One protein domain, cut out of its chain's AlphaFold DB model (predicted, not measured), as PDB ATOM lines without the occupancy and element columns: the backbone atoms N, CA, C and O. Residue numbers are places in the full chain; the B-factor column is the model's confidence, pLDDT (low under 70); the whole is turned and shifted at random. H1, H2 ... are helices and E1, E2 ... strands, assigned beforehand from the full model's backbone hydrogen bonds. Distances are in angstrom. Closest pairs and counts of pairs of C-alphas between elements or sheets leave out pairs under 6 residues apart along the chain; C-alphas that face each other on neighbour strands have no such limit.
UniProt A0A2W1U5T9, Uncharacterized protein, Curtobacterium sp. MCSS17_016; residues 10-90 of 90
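What this domain is: This is residues 10 to 90 of the 90 residues of an uncharacterized protein of Curtobacterium sp. MCSS17_016 (UniProt A0A2W1U5T9). A small, twisted sheet of three short strands sits near the middle, with the crossed helices H1 and H3 packed together beside the E2 edge and short H2 beyond them. The long link of residues 28 to 50 loops out mainly on the side away from the helices. The 81 printed residues run E1, E2, E3, H1, H2, H3; the sheet's order is E2, E1, E3, antiparallel throughout. The class is mixed, helices and strands, with under half of the residues in named elements. The whole is compact and rounded, with a radius of gyration of the C-alphas of 11.7 A and spans of 33 by 31 by 19 A.

Where its parts are: E1 is residues 10 to 13, 9.8 A, from C-alpha 10 at (51.113, -43.224, -9.562). E2 is 24 to 27, 10.4 A, and E3 51 to 56, 14.1 A. H1 is 58 to 63, 8.7 A, H2 65 to 68, 5.2 A, and H3 77 to 88, 16.6 A, ending at C-alpha 88 (42.561, -56.142, 1.839).

How they stand to each other: E1 and E2 form a hairpin, antiparallel at 134 degrees, with N 12 and O 24 at 2.8 A. E1 and E3 are antiparallel at 151 degrees, with N 11 and O 54 at 2.9 A. H3 only grazes the sheet with residues 77 to 83, H1 with 58 to 61. H1 touches H3, closest at the C-alphas of Ala 62 and Arg 84, 4.6 A, only just about perpendicular at 71 degrees. Every O i to N i+4 pair in H1 and H3 is within hydrogen-bond range; H2 is too short for one.

The domain as a whole: The C-alphas of Thr 18 and Ala 90, the two farthest apart, are 33.9 A apart. The printed part has no cut. The link from E2 to E3 is long. No printed residue has a pLDDT under 70.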
ATOM      1  N   ALA A  10      51.368 -44.137  -8.461       96.88
ATOM      2  CA  ALA A  10      51.113 -43.224  -9.562       96.88
ATOM      3  C   ALA A  10      50.271 -43.881 -10.647       96.88
ATOM      4  O   ALA A  10      50.424 -45.075 -10.937       96.88
ATOM      5  N   LEU A  11      49.427 -43.066 -11.285       96.75
ATOM      6  CA  LEU A  11      48.920 -43.375 -12.611       96.75
ATOM      7  C   LEU A  11      50.058 -43.208 -13.612       96.75
ATOM      8  O   LEU A  11      50.792 -42.220 -13.582       96.75
ATOM      9  N   CYS A  12      50.190 -44.172 -14.508       96.75
ATOM     10  CA  CYS A  12      51.276 -44.238 -15.467       96.75
ATOM     11  C   CYS A  12      50.798 -44.757 -16.819       96.75
ATOM     12  O   CYS A  12      49.770 -45.428 -16.942       96.75
ATOM     13  N   GLU A  13      51.575 -44.445 -17.844       95.88
ATOM     14  CA  GLU A  13      51.308 -44.824 -19.223       95.88
ATOM     15  C   GLU A  13      52.438 -45.697 -19.768       95.88
ATOM     16  O   GLU A  13      53.581 -45.663 -19.308       95.88
ATOM     17  N   ARG A  14      52.119 -46.506 -20.779       95.38
ATOM     18  CA  ARG A  14      53.117 -47.288 -21.519       95.38
ATOM     19  C   ARG A  14      53.749 -46.431 -22.612       95.38
ATOM     20  O   ARG A  14      53.147 -45.476 -23.084       95.38
ATOM     21  N   SER A  15      54.918 -46.834 -23.104       92.12
ATOM     22  CA  SER A  15      55.620 -46.129 -24.191       92.12
ATOM     23  C   SER A  15      54.814 -46.015 -25.492       92.12
ATOM     24  O   SER A  15      55.055 -45.110 -26.283       92.12
ATOM     25  N   LEU A  16      53.860 -46.926 -25.707       90.62
ATOM     26  CA  LEU A  16      52.947 -46.945 -26.854       90.62
ATOM     27  C   LEU A  16      51.530 -46.473 -26.488       90.62
ATOM     28  O   LEU A  16      50.575 -46.830 -27.179       90.62
ATOM     29  N   ALA A  17      51.370 -45.744 -25.382       90.69
ATOM     30  CA  ALA A  17      50.074 -45.222 -24.987       90.69
ATOM     31  C   ALA A  17      49.511 -44.269 -26.051       90.69
ATOM     32  O   ALA A  17      50.206 -43.455 -26.658       90.69
ATOM     33  N   THR A  18      48.215 -44.411 -26.275       89.56
ATOM     34  CA  THR A  18      47.371 -43.557 -27.110       89.56
ATOM     35  C   THR A  18      46.280 -42.954 -26.226       89.56
ATOM     36  O   THR A  18      46.055 -43.472 -25.132       89.56
ATOM     37  N   PRO A  19      45.507 -41.959 -26.698       87.81
ATOM     38  CA  PRO A  19      44.395 -41.395 -25.922       87.81
ATOM     39  C   PRO A  19      43.326 -42.408 -25.466       87.81
ATOM     40  O   PRO A  19      42.515 -42.097 -24.603       87.81
ATOM     41  N   PHE A  20      43.301 -43.611 -26.049       88.50
ATOM     42  CA  PHE A  20      42.374 -44.692 -25.685       88.50
ATOM     43  C   PHE A  20      43.030 -45.799 -24.855       88.50
ATOM     44  O   PHE A  20      42.372 -46.775 -24.486       88.50
ATOM     45  N   SER A  21      44.336 -45.695 -24.608       93.31
ATOM     46  CA  SER A  21      45.056 -46.656 -23.787       93.31
ATOM     47  C   SER A  21      44.659 -46.482 -22.324       93.31
ATOM     48  O   SER A  21      44.478 -45.355 -21.867       93.31
ATOM     49  N   PRO A  22      44.496 -47.578 -21.571       96.38
ATOM     50  CA  PRO A  22      44.237 -47.470 -20.150       96.38
ATOM     51  C   PRO A  22      45.473 -46.939 -19.420       96.38
ATOM     52  O   PRO A  22      46.601 -47.337 -19.718       96.38
ATOM     53  N   HIS A  23      45.243 -46.114 -18.405       97.50
ATOM     54  CA  HIS A  23      46.248 -45.816 -17.401       97.50
ATOM     55  C   HIS A  23      46.495 -47.048 -16.535       97.50
ATOM     56  O   HIS A  23      45.598 -47.846 -16.247       97.50
ATOM     57  N   HIS A  24      47.734 -47.193 -16.105       97.88
ATOM     58  CA  HIS A  24      48.187 -48.239 -15.212       97.88
ATOM     59  C   HIS A  24      48.525 -47.643 -13.849       97.88
ATOM     60  O   HIS A  24      48.754 -46.446 -13.736       97.88
ATOM     61  N   VAL A  25      48.574 -48.478 -12.816       97.88
ATOM     62  CA  VAL A  25      48.994 -48.060 -11.474       97.88
ATOM     63  C   VAL A  25      50.335 -48.699 -11.184       97.88
ATOM     64  O   VAL A  25      50.460 -49.910 -11.366       97.88
ATOM     65  N   ARG A  26      51.320 -47.936 -10.719       96.69
ATOM     66  CA  ARG A  26      52.601 -48.484 -10.254       96.69
ATOM     67  C   ARG A  26      52.964 -47.939  -8.871       96.69
ATOM     68  O   ARG A  26      52.611 -46.795  -8.580       96.69
ATOM     69  N   PRO A  27      53.667 -48.714  -8.029       96.25
ATOM     70  CA  PRO A  27      54.238 -48.195  -6.793       96.25
ATOM     71  C   PRO A  27      55.401 -47.250  -7.109       96.25
ATOM     72  O   PRO A  27      56.232 -47.541  -7.978       96.25
ATOM     73  N   LEU A  28      55.479 -46.138  -6.386       94.06
ATOM     74  CA  LEU A  28      56.607 -45.219  -6.420       94.06
ATOM     75  C   LEU A  28      57.695 -45.682  -5.450       94.06
ATOM     76  O   LEU A  28      57.427 -46.178  -4.357       94.06
ATOM     77  N   THR A  29      58.946 -45.503  -5.862       90.75
ATOM     78  CA  THR A  29      60.115 -45.710  -5.001       90.75
ATOM     79  C   THR A  29      60.507 -44.393  -4.330       90.75
ATOM     80  O   THR A  29      59.919 -43.340  -4.588       90.75
ATOM     81  N   ALA A  30      61.583 -44.407  -3.538       88.44
ATOM     82  CA  ALA A  30      62.213 -43.184  -3.037       88.44
ATOM     83  C   ALA A  30      62.647 -42.212  -4.159       88.44
ATOM     84  O   ALA A  30      62.869 -41.033  -3.896       88.44
ATOM     85  N   ALA A  31      62.757 -42.680  -5.409       88.12
ATOM     86  CA  ALA A  31      63.036 -41.828  -6.560       88.12
ATOM     87  C   ALA A  31      61.826 -40.989  -7.015       88.12
ATOM     88  O   ALA A  31      62.005 -40.086  -7.837       88.12
ATOM     89  N   GLY A  32      60.624 -41.284  -6.506       89.94
ATOM     90  CA  GLY A  32      59.382 -40.581  -6.819       89.94
ATOM     91  C   GLY A  32      58.906 -40.762  -8.264       89.94
ATOM     92  O   GLY A  32      59.311 -41.689  -8.972       89.94
ATOM     93  N   LYS A  33      58.025 -39.854  -8.703       92.69
ATOM     94  CA  LYS A  33      57.463 -39.859 -10.060       92.69
ATOM     95  C   LYS A  33      58.508 -39.623 -11.145       92.69
ATOM     96  O   LYS A  33      59.421 -38.808 -11.015       92.69
ATOM     97  N   LYS A  34      58.288 -40.264 -12.286       93.50
ATOM     98  CA  LYS A  34      59.042 -40.119 -13.527       93.50
ATOM     99  C   LYS A  34      58.133 -39.524 -14.596       93.50
ATOM    100  O   LYS A  34      57.428 -40.242 -15.286       93.50
ATOM    101  N   MET A  35      58.169 -38.200 -14.758       91.56
ATOM    102  CA  MET A  35      57.317 -37.481 -15.728       91.56
ATOM    103  C   MET A  35      57.768 -37.642 -17.193       91.56
ATOM    104  O   MET A  35      57.123 -37.151 -18.113       91.56
ATOM    105  N   SER A  36      58.912 -38.282 -17.420       87.12
ATOM    106  CA  SER A  36      59.424 -38.654 -18.739       87.12
ATOM    107  C   SER A  36      60.146 -39.989 -18.603       87.12
ATOM    108  O   SER A  36      60.569 -40.317 -17.495       87.12
ATOM    109  N   GLY A  37      60.225 -40.738 -19.708       82.50
ATOM    110  CA  GLY A  37      60.631 -42.146 -19.787       82.50
ATOM    111  C   GLY A  37      61.602 -42.663 -18.716       82.50
ATOM    112  O   GLY A  37      62.554 -41.988 -18.337       82.50
ATOM    113  N   GLY A  38      61.406 -43.913 -18.297       83.81
ATOM    114  CA  GLY A  38      62.272 -44.581 -17.320       83.81
ATOM    115  C   GLY A  38      61.613 -44.784 -15.960       83.81
ATOM    116  O   GLY A  38      62.291 -44.678 -14.937       83.81
ATOM    117  N   ALA A  39      60.305 -45.065 -15.940       91.44
ATOM    118  CA  ALA A  39      59.659 -45.654 -14.775       91.44
ATOM    119  C   ALA A  39      60.472 -46.867 -14.281       91.44
ATOM    120  O   ALA A  39      60.832 -47.762 -15.044       91.44
ATOM    121  N   ASP A  40      60.798 -46.848 -12.996       92.12
ATOM    122  CA  ASP A  40      61.737 -47.754 -12.328       92.12
ATOM    123  C   ASP A  40      61.058 -48.967 -11.673       92.12
ATOM    124  O   ASP A  40      61.722 -49.818 -11.082       92.12
ATOM    125  N   THR A  41      59.734 -49.062 -11.791       94.81
ATOM    126  CA  THR A  41      58.921 -50.179 -11.300       94.81
ATOM    127  C   THR A  41      57.925 -50.614 -12.363       94.81
ATOM    128  O   THR A  41      57.504 -49.830 -13.217       94.81
ATOM    129  N   LEU A  42      57.527 -51.883 -12.295       96.88
ATOM    130  CA  LEU A  42      56.403 -52.383 -13.077       96.88
ATOM    131  C   LEU A  42      55.086 -51.850 -12.508       96.88
ATOM    132  O   LEU A  42      54.957 -51.618 -11.304       96.88
ATOM    133  N   ALA A  43      54.082 -51.735 -13.372       97.50
ATOM    134  CA  ALA A  43      52.712 -51.549 -12.923       97.50
ATOM    135  C   ALA A  43      52.227 -52.752 -12.097       97.50
ATOM    136  O   ALA A  43      52.736 -53.865 -12.230       97.50
ATOM    137  N   LEU A  44      51.168 -52.564 -11.310       98.00
ATOM    138  CA  LEU A  44      50.507 -53.612 -10.532       98.00
ATOM    139  C   LEU A  44      50.043 -54.787 -11.402       98.00
ATOM    140  O   LEU A  44      50.099 -55.938 -10.976       98.00
ATOM    141  N   CYS A  45      49.662 -54.529 -12.656       97.88
ATOM    142  CA  CYS A  45      49.351 -55.577 -13.631       97.88
ATOM    143  C   CYS A  45      50.591 -56.266 -14.238       97.88
ATOM    144  O   CYS A  45      50.458 -56.994 -15.221       97.88
ATOM    145  N   SER A  46      51.786 -56.020 -13.688       97.62
ATOM    146  CA  SER A  46      53.098 -56.490 -14.157       97.62
ATOM    147  C   SER A  46      53.531 -55.965 -15.532       97.62
ATOM    148  O   SER A  46      54.470 -56.488 -16.127       97.62
ATOM    149  N   ALA A  47      52.861 -54.937 -16.059       96.31
ATOM    150  CA  ALA A  47      53.249 -54.318 -17.322       96.31
ATOM    151  C   ALA A  47      54.432 -53.359 -17.138       96.31
ATOM    152  O   ALA A  47      54.489 -52.602 -16.169       96.31
ATOM    153  N   GLU A  48      55.322 -53.340 -18.129       96.12
ATOM    154  CA  GLU A  48      56.277 -52.248 -18.300       96.12
ATOM    155  C   GLU A  48      55.541 -50.960 -18.681       96.12
ATOM    156  O   GLU A  48      54.692 -50.947 -19.589       96.12
ATOM    157  N   VAL A  49      55.903 -49.887 -17.989       96.06
ATOM    158  CA  VAL A  49      55.371 -48.531 -18.137       96.06
ATOM    159  C   VAL A  49      56.529 -47.564 -18.354       96.06
ATOM    160  O   VAL A  49      57.686 -47.905 -18.122       96.06
ATOM    161  N   ALA A  50      56.238 -46.382 -18.881       95.25
ATOM    162  CA  ALA A  50      57.252 -45.452 -19.348       95.25
ATOM    163  C   ALA A  50      57.331 -44.192 -18.483       95.25
ATOM    164  O   ALA A  50      58.439 -43.826 -18.087       95.25
ATOM    165  N   TRP A  51      56.197 -43.559 -18.175       95.31
ATOM    166  CA  TRP A  51      56.132 -42.331 -17.376       95.31
ATOM    167  C   TRP A  51      54.859 -42.264 -16.524       95.31
ATOM    168  O   TRP A  51      53.871 -42.947 -16.796       95.31
ATOM    169  N   ASP A  52      54.912 -41.416 -15.503       96.12
ATOM    170  CA  ASP A  52      53.843 -41.126 -14.554       96.12
ATOM    171  C   ASP A  52      53.078 -39.864 -14.971       96.12
ATOM    172  O   ASP A  52      53.675 -38.888 -15.429       96.12
ATOM    173  N   VAL A  53      51.759 -39.873 -14.775       93.88
ATOM    174  CA  VAL A  53      50.866 -38.745 -15.090       93.88
ATOM    175  C   VAL A  53      50.328 -38.058 -13.834       93.88
ATOM    176  O   VAL A  53      50.216 -36.833 -13.810       93.88
ATOM    177  N   SER A  54      50.057 -38.803 -12.759       94.06
ATOM    178  CA  SER A  54      49.566 -38.250 -11.491       94.06
ATOM    179  C   SER A  54      49.927 -39.143 -10.308       94.06
ATOM    180  O   SER A  54      50.086 -40.351 -10.473       94.06
ATOM    181  N   ASP A  55      50.048 -38.546  -9.122       93.62
ATOM    182  CA  ASP A  55      50.107 -39.311  -7.871       93.62
ATOM    183  C   ASP A  55      48.707 -39.811  -7.525       93.62
ATOM    184  O   ASP A  55      47.728 -39.119  -7.811       93.62
ATOM    185  N   ILE A  56      48.638 -40.987  -6.908       94.94
ATOM    186  CA  ILE A  56      47.427 -41.548  -6.310       94.94
ATOM    187  C   ILE A  56      47.787 -42.359  -5.058       94.94
ATOM    188  O   ILE A  56      48.930 -42.799  -4.887       94.94
ATOM    189  N   THR A  57      46.810 -42.604  -4.195       94.50
ATOM    190  CA  THR A  57      46.928 -43.573  -3.101       94.50
ATOM    191  C   THR A  57      46.543 -44.981  -3.559       94.50
ATOM    192  O   THR A  57      45.974 -45.192  -4.638       94.50
ATOM    193  N   LEU A  58      46.859 -45.980  -2.732       94.88
ATOM    194  CA  LEU A  58      46.433 -47.354  -2.985       94.88
ATOM    195  C   LEU A  58      44.910 -47.504  -2.831       94.88
ATOM    196  O   LEU A  58      44.274 -48.257  -3.569       94.88
ATOM    197  N   GLU A  59      44.319 -46.756  -1.904       94.62
ATOM    198  CA  GLU A  59      42.887 -46.719  -1.626       94.62
ATOM    199  C   GLU A  59      42.103 -46.103  -2.788       94.62
ATOM    200  O   GLU A  59      41.086 -46.670  -3.196       94.62
ATOM    201  N   GLU A  60      42.589 -44.998  -3.362       95.06
ATOM    202  CA  GLU A  60      42.025 -44.390  -4.575       95.06
ATOM    203  C   GLU A  60      42.072 -45.390  -5.738       95.06
ATOM    204  O   GLU A  60      41.078 -45.592  -6.447       95.06
ATOM    205  N   ALA A  61      43.204 -46.094  -5.890       95.50
ATOM    206  CA  ALA A  61      43.370 -47.121  -6.911       95.50
ATOM    207  C   ALA A  61      42.355 -48.270  -6.781       95.50
ATOM    208  O   ALA A  61      41.832 -48.752  -7.789       95.50
ATOM    209  N   ALA A  62      42.076 -48.709  -5.552       96.38
ATOM    210  CA  ALA A  62      41.187 -49.831  -5.267       96.38
ATOM    211  C   ALA A  62      39.695 -49.473  -5.373       96.38
ATOM    212  O   ALA A  62      38.888 -50.301  -5.823       96.38
ATOM    213  N   ASN A  63      39.322 -48.263  -4.947       95.69
ATOM    214  CA  ASN A  63      37.927 -47.909  -4.683       95.69
ATOM    215  C   ASN A  63      37.346 -46.887  -5.664       95.69
ATOM    216  O   ASN A  63      36.137 -46.894  -5.882       95.69
ATOM    217  N   GLU A  64      38.172 -46.034  -6.276       95.69
ATOM    218  CA  GLU A  64      37.680 -44.875  -7.030       95.69
ATOM    219  C   GLU A  64      37.912 -44.993  -8.538       95.69
ATOM    220  O   GLU A  64      37.000 -44.706  -9.316       95.69
ATOM    221  N   LEU A  65      39.093 -45.455  -8.972       94.75
ATOM    222  CA  LEU A  65      39.494 -45.392 -10.387       94.75
ATOM    223  C   LEU A  65      38.530 -46.098 -11.353       94.75
ATOM    224  O   LEU A  65      38.315 -45.615 -12.463       94.75
ATOM    225  N   GLU A  66      37.941 -47.230 -10.954       95.44
ATOM    226  CA  GLU A  66      36.969 -47.940 -11.799       95.44
ATOM    227  C   GLU A  66      35.733 -47.077 -12.090       95.44
ATOM    228  O   GLU A  66      35.249 -47.065 -13.223       95.44
ATOM    229  N   GLY A  67      35.254 -46.325 -11.094       94.69
ATOM    230  CA  GLY A  67      34.083 -45.455 -11.215       94.69
ATOM    231  C   GLY A  67      34.338 -44.180 -12.022       94.69
ATOM    232  O   GLY A  67      33.387 -43.526 -12.440       94.69
ATOM    233  N   GLN A  68      35.605 -43.839 -12.272       93.62
ATOM    234  CA  GLN A  68      36.001 -42.665 -13.053       93.62
ATOM    235  C   GLN A  68      36.110 -42.952 -14.559       93.62
ATOM    236  O   GLN A  68      36.420 -42.048 -15.329       93.62
ATOM    237  N   GLN A  69      35.878 -44.188 -15.012       92.56
ATOM    238  CA  GLN A  69      36.044 -44.530 -16.425       92.56
ATOM    239  C   GLN A  69      35.043 -43.802 -17.338       92.56
ATOM    240  O   GLN A  69      33.830 -43.878 -17.150       92.56
ATOM    241  N   HIS A  70      35.561 -43.145 -18.376       92.06
ATOM    242  CA  HIS A  70      34.799 -42.495 -19.443       92.06
ATOM    243  C   HIS A  70      35.610 -42.480 -20.756       92.06
ATOM    244  O   HIS A  70      36.726 -42.990 -20.827       92.06
ATOM    245  N   ASP A  71      35.083 -41.889 -21.832       88.00
ATOM    246  CA  ASP A  71      35.698 -41.988 -23.171       88.00
ATOM    247  C   ASP A  71      37.142 -41.465 -23.275       88.00
ATOM    248  O   ASP A  71      37.896 -41.933 -24.126       88.00
ATOM    249  N   ALA A  72      37.531 -40.537 -22.401       87.50
ATOM    250  CA  ALA A  72      38.863 -39.928 -22.359       87.50
ATOM    251  C   ALA A  72      39.704 -40.384 -21.154       87.50
ATOM    252  O   ALA A  72      40.833 -39.929 -20.993       87.50
ATOM    253  N   PHE A  73      39.173 -41.275 -20.312       92.62
ATOM    254  CA  PHE A  73      39.904 -41.846 -19.187       92.62
ATOM    255  C   PHE A  73      39.523 -43.307 -18.989       92.62
ATOM    256  O   PHE A  73      38.382 -43.650 -18.687       92.62
ATOM    257  N   ARG A  74      40.509 -44.186 -19.129       95.19
ATOM    258  CA  ARG A  74      40.365 -45.613 -18.845       95.19
ATOM    259  C   ARG A  74      41.440 -46.023 -17.864       95.19
ATOM    260  O   ARG A  74      42.550 -45.496 -17.918       95.19
ATOM    261  N   VAL A  75      41.130 -47.002 -17.025       97.00
ATOM    262  CA  VAL A  75      42.089 -47.602 -16.096       97.00
ATOM    263  C   VAL A  75      42.238 -49.086 -16.398       97.00
ATOM    264  O   VAL A  75      41.310 -49.765 -16.836       97.00
ATOM    265  N   CYS A  76      43.435 -49.619 -16.190       97.81
ATOM    266  CA  CYS A  76      43.689 -51.040 -16.310       97.81
ATOM    267  C   CYS A  76      42.993 -51.789 -15.165       97.81
ATOM    268  O   CYS A  76      43.431 -51.713 -14.018       97.81
ATOM    269  N   MET A  77      41.964 -52.581 -15.478       97.88
ATOM    270  CA  MET A  77      41.208 -53.326 -14.460       97.88
ATOM    271  C   MET A  77      42.063 -54.299 -13.642       97.88
ATOM    272  O   MET A  77      41.856 -54.424 -12.444       97.88
ATOM    273  N   LYS A  78      43.112 -54.889 -14.233       98.44
ATOM    274  CA  LYS A  78      44.072 -55.718 -13.482       98.44
ATOM    275  C   LYS A  78      44.846 -54.926 -12.425       98.44
ATOM    276  O   LYS A  78      45.246 -55.484 -11.411       98.44
ATOM    277  N   CYS A  79      45.097 -53.637 -12.669       98.31
ATOM    278  CA  CYS A  79      45.715 -52.772 -11.664       98.31
ATOM    279  C   CYS A  79      44.739 -52.485 -10.518       98.31
ATOM    280  O   CYS A  79      45.153 -52.538  -9.366       98.31
ATOM    281  N   VAL A  80      43.459 -52.246 -10.826       98.31
ATOM    282  CA  VAL A  80      42.399 -52.037  -9.822       98.31
ATOM    283  C   VAL A  80      42.204 -53.287  -8.960       98.31
ATOM    284  O   VAL A  80      42.203 -53.200  -7.736       98.31
ATOM    285  N   GLU A  81      42.092 -54.464  -9.579       98.25
ATOM    286  CA  GLU A  81      41.973 -55.751  -8.877       98.25
ATOM    287  C   GLU A  81      43.155 -55.975  -7.932       98.25
ATOM    288  O   GLU A  81      42.965 -56.247  -6.748       98.25
ATOM    289  N   ARG A  82      44.382 -55.771  -8.424       98.25
ATOM    290  CA  ARG A  82      45.577 -55.934  -7.599       98.25
ATOM    291  C   ARG A  82      45.652 -54.901  -6.473       98.25
ATOM    292  O   ARG A  82      46.099 -55.241  -5.382       98.25
ATOM    293  N   ALA A  83      45.206 -53.669  -6.703       97.00
ATOM    294  CA  ALA A  83      45.113 -52.663  -5.649       97.00
ATOM    295  C   ALA A  83      44.146 -53.105  -4.539       97.00
ATOM    296  O   ALA A  83      44.503 -53.041  -3.366       97.00
ATOM    297  N   ARG A  84      42.973 -53.648  -4.892       97.50
ATOM    298  CA  ARG A  84      42.000 -54.196  -3.925       97.50
ATOM    299  C   ARG A  84      42.588 -55.321  -3.082       97.50
ATOM    300  O   ARG A  84      42.381 -55.343  -1.872       97.50
ATOM    301  N   GLU A  85      43.335 -56.232  -3.702       96.88
ATOM    302  CA  GLU A  85      44.024 -57.314  -2.989       96.88
ATOM    303  C   GLU A  85      45.045 -56.783  -1.978       96.88
ATOM    304  O   GLU A  85      45.151 -57.316  -0.878       96.88
ATOM    305  N   LEU A  86      45.798 -55.743  -2.349       94.88
ATOM    306  CA  LEU A  86      46.806 -55.139  -1.480       94.88
ATOM    307  C   LEU A  86      46.169 -54.378  -0.310       94.88
ATOM    308  O   LEU A  86      46.644 -54.528   0.810       94.88
ATOM    309  N   VAL A  87      45.078 -53.634  -0.540       94.25
ATOM    310  CA  VAL A  87      44.311 -52.977   0.538       94.25
ATOM    311  C   VAL A  87      43.724 -54.005   1.502       94.25
ATOM    312  O   VAL A  87      43.807 -53.829   2.709       94.25
ATOM    313  N   ALA A  88      43.152 -55.100   0.994       92.56
ATOM    314  CA  ALA A  88      42.561 -56.142   1.839       92.56
ATOM    315  C   ALA A  88      43.595 -56.928   2.668       92.56
ATOM    316  O   ALA A  88      43.214 -57.646   3.593       92.56
ATOM    317  N   ALA A  89      44.879 -56.837   2.313       87.25
ATOM    318  CA  ALA A  89      45.984 -57.499   3.001       87.25
ATOM    319  C   ALA A  89      46.721 -56.596   4.011       87.25
ATOM    320  O   ALA A  89      47.618 -57.097   4.695       87.25
ATOM    321  N   ALA A  90      46.381 -55.304   4.073       76.69
ATOM    322  CA  ALA A  90      46.941 -54.314   4.996       76.69
ATOM    323  C   ALA A  90      46.141 -54.249   6.307       76.69
ATOM    324  O   ALA A  90      46.787 -54.057   7.364       76.69
TER     325      ALA A  90